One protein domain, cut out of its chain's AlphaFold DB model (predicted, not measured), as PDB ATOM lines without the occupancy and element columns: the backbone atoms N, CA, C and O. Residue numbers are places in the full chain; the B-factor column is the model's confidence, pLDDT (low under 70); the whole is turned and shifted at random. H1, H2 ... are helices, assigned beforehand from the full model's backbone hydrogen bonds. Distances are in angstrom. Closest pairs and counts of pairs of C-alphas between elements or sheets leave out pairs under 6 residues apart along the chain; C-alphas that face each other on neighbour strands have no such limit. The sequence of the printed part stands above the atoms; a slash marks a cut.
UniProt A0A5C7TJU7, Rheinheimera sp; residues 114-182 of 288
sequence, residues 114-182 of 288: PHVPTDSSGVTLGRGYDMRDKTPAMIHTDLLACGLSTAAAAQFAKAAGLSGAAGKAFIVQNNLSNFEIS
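What this domain is: This is residues 114 to 182 of the 288 residues of a protein of Rheinheimera sp (UniProt A0A5C7TJU7). A long looped stretch, residues 114 to 135, runs along one side of a small rounded domain, with the helical hairpin of H1 and H2 at one end and H3 at the other. The printed part has 69 residues with three named helices, H1, H2, H3 in that order, and no named strand. The class is all helix, though helices hold 28 of the 69 residues. It is compact, with a radius of gyration of the C-alphas of 10.6 A and spans of 28 by 24 by 20 A.

How they stand to each other: Residues 124 to 125 pair antiparallel with residues 129 to 130. H1, residues 136 to 145, and H2, residues 150 to 157, touch and form a hairpin; their closest C-alphas, of Pro 136 and Ala 157, are 4.3 A apart. They run opposite ways at a steep tilt of 41 degrees. H3, residues 164 to 173, is apart from both. In H1, H2 and H3 every O i to N i+4 pair is within hydrogen-bond range.

Where its parts are: H1 begins at C-alpha 136 (42.784, -14.656, 2.311) and measures 14.3 A; H2 measures 10.3 A. H3 measures 14.4 A and ends at C-alpha 173 (41.573, 3.072, 0.992).

The domain as a whole: The C-alphas farthest apart, of Asp 119 and Gly 147, are 28.3 A apart. The printed part has no cut. The link from H1 to H2 is tight, that from H2 to H3 short. No printed residue is under 70 in pLDDT.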
ATOM      1  N   PRO A 114      32.996  -3.757  -6.458       94.38
ATOM      2  CA  PRO A 114      33.065  -4.161  -5.067       94.38
ATOM      3  C   PRO A 114      32.199  -3.241  -4.205       94.38
ATOM      4  O   PRO A 114      32.229  -2.018  -4.337       94.38
ATOM      5  N   HIS A 115      31.425  -3.833  -3.305       93.00
ATOM      6  CA  HIS A 115      30.511  -3.109  -2.426       93.00
ATOM      7  C   HIS A 115      30.304  -3.872  -1.115       93.00
ATOM      8  O   HIS A 115      30.794  -4.984  -0.946       93.00
ATOM      9  N   VAL A 116      29.586  -3.266  -0.169       92.81
ATOM     10  CA  VAL A 116      29.211  -3.892   1.107       92.81
ATOM     11  C   VAL A 116      27.691  -3.764   1.271       92.81
ATOM     12  O   VAL A 116      27.225  -2.678   1.625       92.81
ATOM     13  N   PRO A 117      26.906  -4.823   0.973       84.12
ATOM     14  CA  PRO A 117      25.440  -4.750   0.922       84.12
ATOM     15  C   PRO A 117      24.764  -4.339   2.237       84.12
ATOM     16  O   PRO A 117      23.793  -3.585   2.228       84.12
ATOM     17  N   THR A 118      25.265  -4.843   3.368       84.31
ATOM     18  CA  THR A 118      24.737  -4.573   4.715       84.31
ATOM     19  C   THR A 118      25.878  -4.393   5.707       84.31
ATOM     20  O   THR A 118      27.009  -4.780   5.423       84.31
ATOM     21  N   ASP A 119      25.597  -3.884   6.907       83.50
ATOM     22  CA  ASP A 119      26.635  -3.734   7.937       83.50
ATOM     23  C   ASP A 119      27.153  -5.073   8.484       83.50
ATOM     24  O   ASP A 119      28.253  -5.142   9.031       83.50
ATOM     25  N   SER A 120      26.397  -6.153   8.272       84.44
ATOM     26  CA  SER A 120      26.853  -7.510   8.565       84.44
ATOM     27  C   SER A 120      27.663  -8.130   7.421       84.44
ATOM     28  O   SER A 120      28.426  -9.056   7.670       84.44
ATOM     29  N   SER A 121      27.527  -7.645   6.185       87.00
ATOM     30  CA  SER A 121      28.180  -8.216   4.999       87.00
ATOM     31  C   SER A 121      29.655  -7.842   4.913       87.00
ATOM     32  O   SER A 121      30.074  -6.807   5.439       87.00
ATOM     33  N   GLY A 122      30.429  -8.677   4.224       95.31
ATOM     34  CA  GLY A 122      31.806  -8.384   3.857       95.31
ATOM     35  C   GLY A 122      31.926  -7.502   2.626       95.31
ATOM     36  O   GLY A 122      30.947  -6.953   2.120       95.31
ATOM     37  N   VAL A 123      33.159  -7.384   2.132       96.88
ATOM     38  CA  VAL A 123      33.391  -6.907   0.765       96.88
ATOM     39  C   VAL A 123      32.849  -7.967  -0.193       96.88
ATOM     40  O   VAL A 123      33.288  -9.117  -0.170       96.88
ATOM     41  N   THR A 124      31.891  -7.568  -1.019       96.31
ATOM     42  CA  THR A 124      31.195  -8.426  -1.979       96.31
ATOM     43  C   THR A 124      31.530  -7.987  -3.395       96.31
ATOM     44  O   THR A 124      31.527  -6.791  -3.694       96.31
ATOM     45  N   LEU A 125      31.808  -8.951  -4.273       96.31
ATOM     46  CA  LEU A 125      32.106  -8.710  -5.684       96.31
ATOM     47  C   LEU A 125      31.201  -9.565  -6.580       96.31
ATOM     48  O   LEU A 125      31.051 -10.763  -6.360       96.31
ATOM     49  N   GLY A 126      30.591  -8.967  -7.602       94.81
ATOM     50  CA  GLY A 126      29.596  -9.661  -8.415       94.81
ATOM     51  C   GLY A 126      28.341 -10.021  -7.614       94.81
ATOM     52  O   GLY A 126      28.025  -9.419  -6.583       94.81
ATOM     53  N   ARG A 127      27.613 -11.030  -8.091       92.56
ATOM     54  CA  ARG A 127      26.342 -11.468  -7.501       92.56
ATOM     55  C   ARG A 127      26.597 -12.448  -6.354       92.56
ATOM     56  O   ARG A 127      26.536 -13.661  -6.534       92.56
ATOM     57  N   GLY A 128      26.941 -11.912  -5.183       89.44
ATOM     58  CA  GLY A 128      26.939 -12.674  -3.928       89.44
ATOM     59  C   GLY A 128      28.261 -13.263  -3.453       89.44
ATOM     60  O   GLY A 128      28.273 -13.937  -2.422       89.44
ATOM     61  N   TYR A 129      29.376 -13.028  -4.148       95.88
ATOM     62  CA  TYR A 129      30.675 -13.496  -3.666       95.88
ATOM     63  C   TYR A 129      31.167 -12.606  -2.513       95.88
ATOM     64  O   TYR A 129      31.832 -11.594  -2.726       95.88
ATOM     65  N   ASP A 130      30.777 -12.968  -1.289       95.00
ATOM     66  CA  ASP A 130      31.124 -12.275  -0.043       95.00
ATOM     67  C   ASP A 130      32.418 -12.840   0.570       95.00
ATOM     68  O   ASP A 130      32.604 -14.064   0.678       95.00
ATOM     69  N   MET A 131      33.320 -11.933   0.953       96.38
ATOM     70  CA  MET A 131      34.668 -12.236   1.440       96.38
ATOM     71  C   MET A 131      34.794 -12.311   2.972       96.38
ATOM     72  O   MET A 131      35.860 -12.687   3.459       96.38
ATOM     73  N   ARG A 132      33.744 -11.999   3.749       92.44
ATOM     74  CA  ARG A 132      33.801 -11.929   5.223       92.44
ATOM     75  C   ARG A 132      34.249 -13.246   5.845       92.44
ATOM     76  O   ARG A 132      35.203 -13.279   6.610       92.44
ATOM     77  N   ASP A 133      33.584 -14.337   5.479       88.62
ATOM     78  CA  ASP A 133      33.795 -15.654   6.099       88.62
ATOM     79  C   ASP A 133      34.828 -16.509   5.338       88.62
ATOM     80  O   ASP A 133      34.937 -17.719   5.553       88.62
ATOM     81  N   LYS A 134      35.575 -15.898   4.409       90.94
ATOM     82  CA  LYS A 134      36.599 -16.564   3.597       90.94
ATOM     83  C   LYS A 134      37.991 -16.232   4.114       90.94
ATOM     84  O   LYS A 134      38.257 -15.142   4.611       90.94
ATOM     85  N   THR A 135      38.912 -17.181   3.962       95.62
ATOM     86  CA  THR A 135      40.329 -16.920   4.248       95.62
ATOM     87  C   THR A 135      40.966 -16.113   3.111       95.62
ATOM     88  O   THR A 135      40.523 -16.241   1.965       95.62
ATOM     89  N   PRO A 136      42.051 -15.355   3.368       96.00
ATOM     90  CA  PRO A 136      42.784 -14.656   2.311       96.00
ATOM     91  C   PRO A 136      43.210 -15.580   1.165       96.00
ATOM     92  O   PRO A 136      43.084 -15.226  -0.004       96.00
ATOM     93  N   ALA A 137      43.665 -16.794   1.496       94.69
ATOM     94  CA  ALA A 137      44.094 -17.783   0.512       94.69
ATOM     95  C   ALA A 137      42.942 -18.232  -0.400       94.69
ATOM     96  O   ALA A 137      43.125 -18.302  -1.611       94.69
ATOM     97  N   MET A 138      41.753 -18.479   0.164       91.94
ATOM     98  CA  MET A 138      40.565 -18.822  -0.627       91.94
ATOM     99  C   MET A 138      40.179 -17.682  -1.565       91.94
ATOM    100  O   MET A 138      40.019 -17.916  -2.755       91.94
ATOM    101  N   ILE A 139      40.113 -16.448  -1.051       93.38
ATOM    102  CA  ILE A 139      39.775 -15.280  -1.873       93.38
ATOM    103  C   ILE A 139      40.752 -15.149  -3.037       93.38
ATOM    104  O   ILE A 139      40.334 -15.001  -4.179       93.38
ATOM    105  N   HIS A 140      42.050 -15.248  -2.760       94.88
ATOM    106  CA  HIS A 140      43.076 -15.165  -3.787       94.88
ATOM    107  C   HIS A 140      42.905 -16.241  -4.874       94.88
ATOM    108  O   HIS A 140      42.913 -15.924  -6.063       94.88
ATOM    109  N   THR A 141      42.739 -17.505  -4.476       94.44
ATOM    110  CA  THR A 141      42.572 -18.632  -5.407       94.44
ATOM    111  C   THR A 141      41.308 -18.501  -6.251       94.44
ATOM    112  O   THR A 141      41.381 -18.657  -7.467       94.44
ATOM    113  N   ASP A 142      40.177 -18.178  -5.629       92.81
ATOM    114  CA  ASP A 142      38.883 -18.059  -6.302       92.81
ATOM    115  C   ASP A 142      38.906 -16.928  -7.340       92.81
ATOM    116  O   ASP A 142      38.530 -17.127  -8.493       92.81
ATOM    117  N   LEU A 143      39.430 -15.753  -6.973       94.25
ATOM    118  CA  LEU A 143      39.506 -14.608  -7.884       94.25
ATOM    119  C   LEU A 143      40.435 -14.870  -9.078       94.25
ATOM    120  O   LEU A 143      40.102 -14.490 -10.203       94.25
ATOM    121  N   LEU A 144      41.567 -15.551  -8.864       92.25
ATOM    122  CA  LEU A 144      42.440 -15.989  -9.957       92.25
ATOM    123  C   LEU A 144      41.735 -16.978 -10.890       92.25
ATOM    124  O   LEU A 144      41.821 -16.833 -12.108       92.25
ATOM    125  N   ALA A 145      41.017 -17.958 -10.335       88.00
ATOM    126  CA  ALA A 145      40.264 -18.936 -11.119       88.00
ATOM    127  C   ALA A 145      39.147 -18.283 -11.949       88.00
ATOM    128  O   ALA A 145      38.829 -18.753 -13.040       88.00
ATOM    129  N   CYS A 146      38.587 -17.168 -11.471       87.81
ATOM    130  CA  CYS A 146      37.621 -16.368 -12.219       87.81
ATOM    131  C   CYS A 146      38.262 -15.446 -13.268       87.81
ATOM    132  O   CYS A 146      37.532 -14.782 -13.998       87.81
ATOM    133  N   GLY A 147      39.594 -15.398 -13.372       88.06
ATOM    134  CA  GLY A 147      40.310 -14.613 -14.377       88.06
ATOM    135  C   GLY A 147      40.635 -13.178 -13.960       88.06
ATOM    136  O   GLY A 147      40.847 -12.334 -14.831       88.06
ATOM    137  N   LEU A 148      40.654 -12.860 -12.660       93.50
ATOM    138  CA  LEU A 148      41.231 -11.600 -12.177       93.50
ATOM    139  C   LEU A 148      42.765 -11.688 -12.182       93.50
ATOM    140  O   LEU A 148      43.346 -12.768 -12.080       93.50
ATOM    141  N   SER A 149      43.435 -10.539 -12.275       93.69
ATOM    142  CA  SER A 149      44.898 -10.490 -12.211       93.69
ATOM    143  C   SER A 149      45.415 -10.875 -10.822       93.69
ATOM    144  O   SER A 149      44.754 -10.633  -9.811       93.69
ATOM    145  N   THR A 150      46.644 -11.392 -10.748       93.38
ATOM    146  CA  THR A 150      47.316 -11.710  -9.474       93.38
ATOM    147  C   THR A 150      47.371 -10.511  -8.533       93.38
ATOM    148  O   THR A 150      47.155 -10.659  -7.335       93.38
ATOM    149  N   ALA A 151      47.601  -9.309  -9.070       93.75
ATOM    150  CA  ALA A 151      47.606  -8.082  -8.282       93.75
ATOM    151  C   ALA A 151      46.226  -7.793  -7.668       93.75
ATOM    152  O   ALA A 151      46.129  -7.562  -6.462       93.75
ATOM    153  N   ALA A 152      45.158  -7.869  -8.468       94.25
ATOM    154  CA  ALA A 152      43.797  -7.659  -7.981       94.25
ATOM    155  C   ALA A 152      43.402  -8.729  -6.952       94.25
ATOM    156  O   ALA A 152      42.922  -8.393  -5.871       94.25
ATOM    157  N   ALA A 153      43.668 -10.007  -7.238       93.75
ATOM    158  CA  ALA A 153      43.377 -11.112  -6.328       93.75
ATOM    159  C   ALA A 153      44.111 -10.963  -4.981       93.75
ATOM    160  O   ALA A 153      43.501 -11.120  -3.924       93.75
ATOM    161  N   ALA A 154      45.398 -10.595  -5.000       95.56
ATOM    162  CA  ALA A 154      46.186 -10.340  -3.791       95.56
ATOM    163  C   ALA A 154      45.686  -9.127  -3.001       95.56
ATOM    164  O   ALA A 154      45.741  -9.123  -1.771       95.56
ATOM    165  N   GLN A 155      45.180  -8.106  -3.691       96.44
ATOM    166  CA  GLN A 155      44.583  -6.947  -3.047       96.44
ATOM    167  C   GLN A 155      43.270  -7.322  -2.355       96.44
ATOM    168  O   GLN A 155      43.154  -7.115  -1.152       96.44
ATOM    169  N   PHE A 156      42.329  -7.953  -3.060       97.31
ATOM    170  CA  PHE A 156      41.051  -8.391  -2.487       97.31
ATOM    171  C   PHE A 156      41.199  -9.441  -1.382       97.31
ATOM    172  O   PHE A 156      40.406  -9.444  -0.447       97.31
ATOM    173  N   ALA A 157      42.234 -10.284  -1.412       96.75
ATOM    174  CA  ALA A 157      42.509 -11.238  -0.334       96.75
ATOM    175  C   ALA A 157      42.685 -10.570   1.043       96.75
ATOM    176  O   ALA A 157      42.385 -11.179   2.069       96.75
ATOM    177  N   LYS A 158      43.116  -9.303   1.075       97.25
ATOM    178  CA  LYS A 158      43.236  -8.499   2.303       97.25
ATOM    179  C   LYS A 158      41.881  -8.079   2.888       97.25
ATOM    180  O   LYS A 158      41.845  -7.610   4.018       97.25
ATOM    181  N   ALA A 159      40.784  -8.252   2.146       96.94
ATOM    182  CA  ALA A 159      39.430  -7.975   2.617       96.94
ATOM    183  C   ALA A 159      38.847  -9.091   3.504       96.94
ATOM    184  O   ALA A 159      37.753  -8.926   4.042       96.94
ATOM    185  N   ALA A 160      39.548 -10.224   3.641       96.75
ATOM    186  CA  ALA A 160      39.120 -11.348   4.470       96.75
ATOM    187  C   ALA A 160      38.751 -10.898   5.891       96.75
ATOM    188  O   ALA A 160      39.518 -10.187   6.542       96.75
ATOM    189  N   GLY A 161      37.589 -11.327   6.386       93.69
ATOM    190  CA  GLY A 161      37.123 -10.991   7.733       93.69
ATOM    191  C   GLY A 161      36.618  -9.558   7.919       93.69
ATOM    192  O   GLY A 161      36.059  -9.261   8.972       93.69
ATOM    193  N   LEU A 162      36.771  -8.665   6.935       95.75
ATOM    194  CA  LEU A 162      36.228  -7.309   7.023       95.75
ATOM    195  C   LEU A 162      34.724  -7.321   6.762       95.75
ATOM    196  O   LEU A 162      34.248  -8.044   5.889       95.75
ATOM    197  N   SER A 163      33.984  -6.472   7.476       96.00
ATOM    198  CA  SER A 163      32.545  -6.285   7.285       96.00
ATOM    199  C   SER A 163      32.108  -4.840   7.524       96.00
ATOM    200  O   SER A 163      32.854  -4.032   8.089       96.00
ATOM    201  N   GLY A 164      30.905  -4.498   7.066       94.00
ATOM    202  CA  GLY A 164      30.257  -3.212   7.324       94.00
ATOM    203  C   GLY A 164      31.155  -2.007   7.039       94.00
ATOM    204  O   GLY A 164      31.692  -1.863   5.938       94.00
ATOM    205  N   ALA A 165      31.329  -1.129   8.029       93.62
ATOM    206  CA  ALA A 165      32.146   0.077   7.890       93.62
ATOM    207  C   ALA A 165      33.616  -0.220   7.536       93.62
ATOM    208  O   ALA A 165      34.190   0.488   6.710       93.62
ATOM    209  N   ALA A 166      34.207  -1.286   8.086       95.69
ATOM    210  CA  ALA A 166      35.588  -1.669   7.787       95.69
ATOM    211  C   ALA A 166      35.742  -2.147   6.335       95.69
ATOM    212  O   ALA A 166      36.689  -1.757   5.654       95.69
ATOM    213  N   GLY A 167      34.775  -2.920   5.827       96.62
ATOM    214  CA  GLY A 167      34.736  -3.320   4.416       96.62
ATOM    215  C   GLY A 167      34.561  -2.123   3.471       96.62
ATOM    216  O   GLY A 167      35.254  -2.022   2.460       96.62
ATOM    217  N   LYS A 168      33.690  -1.166   3.824       93.75
ATOM    218  CA  LYS A 168      33.491   0.076   3.052       93.75
ATOM    219  C   LYS A 168      34.779   0.907   3.007       93.75
ATOM    220  O   LYS A 168      35.193   1.343   1.935       93.75
ATOM    221  N   ALA A 169      35.441   1.077   4.155       93.62
ATOM    222  CA  ALA A 169      36.712   1.791   4.252       93.62
ATOM    223  C   ALA A 169      37.815   1.109   3.432       93.62
ATOM    224  O   ALA A 169      38.553   1.791   2.725       93.62
ATOM    225  N   PHE A 170      37.881  -0.225   3.459       97.62
ATOM    226  CA  PHE A 170      38.836  -0.999   2.672       97.62
ATOM    227  C   PHE A 170      38.734  -0.703   1.171       97.62
ATOM    228  O   PHE A 170      39.763  -0.481   0.531       97.62
ATOM    229  N   ILE A 171      37.517  -0.657   0.614       93.19
ATOM    230  CA  ILE A 171      37.298  -0.371  -0.814       93.19
ATOM    231  C   ILE A 171      37.880   0.999  -1.182       93.19
ATOM    232  O   ILE A 171      38.615   1.113  -2.162       93.19
ATOM    233  N   VAL A 172      37.603   2.023  -0.370       92.12
ATOM    234  CA  VAL A 172      38.080   3.393  -0.607       92.12
ATOM    235  C   VAL A 172      39.598   3.488  -0.443       92.12
ATOM    236  O   VAL A 172      40.281   3.971  -1.339       92.12
ATOM    237  N   GLN A 173      40.142   2.982   0.666       92.44
ATOM    238  CA  GLN A 173      41.573   3.072   0.992       92.44
ATOM    239  C   GLN A 173      42.466   2.331  -0.007       92.44
ATOM    240  O   GLN A 173      43.623   2.699  -0.192       92.44
ATOM    241  N   ASN A 174      41.935   1.294  -0.654       92.00
ATOM    242  CA  ASN A 174      42.655   0.523  -1.662       92.00
ATOM    243  C   ASN A 174      42.311   0.959  -3.100       92.00
ATOM    244  O   ASN A 174      42.674   0.263  -4.043       92.00
ATOM    245  N   ASN A 175      41.632   2.096  -3.300       90.69
ATOM    246  CA  ASN A 175      41.256   2.624  -4.622       90.69
ATOM    247  C   ASN A 175      40.445   1.635  -5.486       90.69
ATOM    248  O   ASN A 175      40.596   1.580  -6.704       90.69
ATOM    249  N   LEU A 176      39.576   0.841  -4.857       92.69
ATOM    250  CA  LEU A 176      38.778  -0.193  -5.522       92.69
ATOM    251  C   LEU A 176      37.396   0.296  -5.977       92.69
ATOM    252  O   LEU A 176      36.681  -0.456  -6.629       92.69
ATOM    253  N   SER A 177      37.005   1.536  -5.675       87.69
ATOM    254  CA  SER A 177      35.660   2.056  -5.975       87.69
ATOM    255  C   SER A 177      35.285   2.006  -7.463       87.69
ATOM    256  O   SER A 177      34.117   1.830  -7.787       87.69
ATOM    257  N   ASN A 178      36.274   2.128  -8.355       86.75
ATOM    258  CA  ASN A 178      36.092   2.062  -9.812       86.75
ATOM    259  C   ASN A 178      36.512   0.706 -10.402       86.75
ATOM    260  O   ASN A 178      36.595   0.562 -11.621       86.75
ATOM    261  N   PHE A 179      36.843  -0.275  -9.558       93.50
ATOM    262  CA  PHE A 179      37.179  -1.612 -10.020       93.50
ATOM    263  C   PHE A 179      35.914  -2.289 -10.550       93.50
ATOM    264  O   PHE A 179      34.943  -2.440  -9.813       93.50
ATOM    265  N   GLU A 180      35.932  -2.718 -11.808       93.75
ATOM    266  CA  GLU A 180      34.800  -3.378 -12.455       93.75
ATOM    267  C   GLU A 180      35.261  -4.720 -13.034       93.75
ATOM    268  O   GLU A 180      36.225  -4.776 -13.799       93.75
ATOM    269  N   ILE A 181      34.575  -5.806 -12.679       93.75
ATOM    270  CA  ILE A 181      34.788  -7.115 -13.314       93.75
ATOM    271  C   ILE A 181      34.015  -7.219 -14.631       93.75
ATOM    272  O   ILE A 181      32.985  -6.570 -14.812       93.75
ATOM    273  N   SER A 182      34.457  -8.079 -15.546       90.12
ATOM    274  CA  SER A 182      33.707  -8.393 -16.768       90.12
ATOM    275  C   SER A 182      32.438  -9.217 -16.472       90.12
ATOM    276  O   SER A 182      32.354  -9.873 -15.427       90.12
TER     277      SER A 182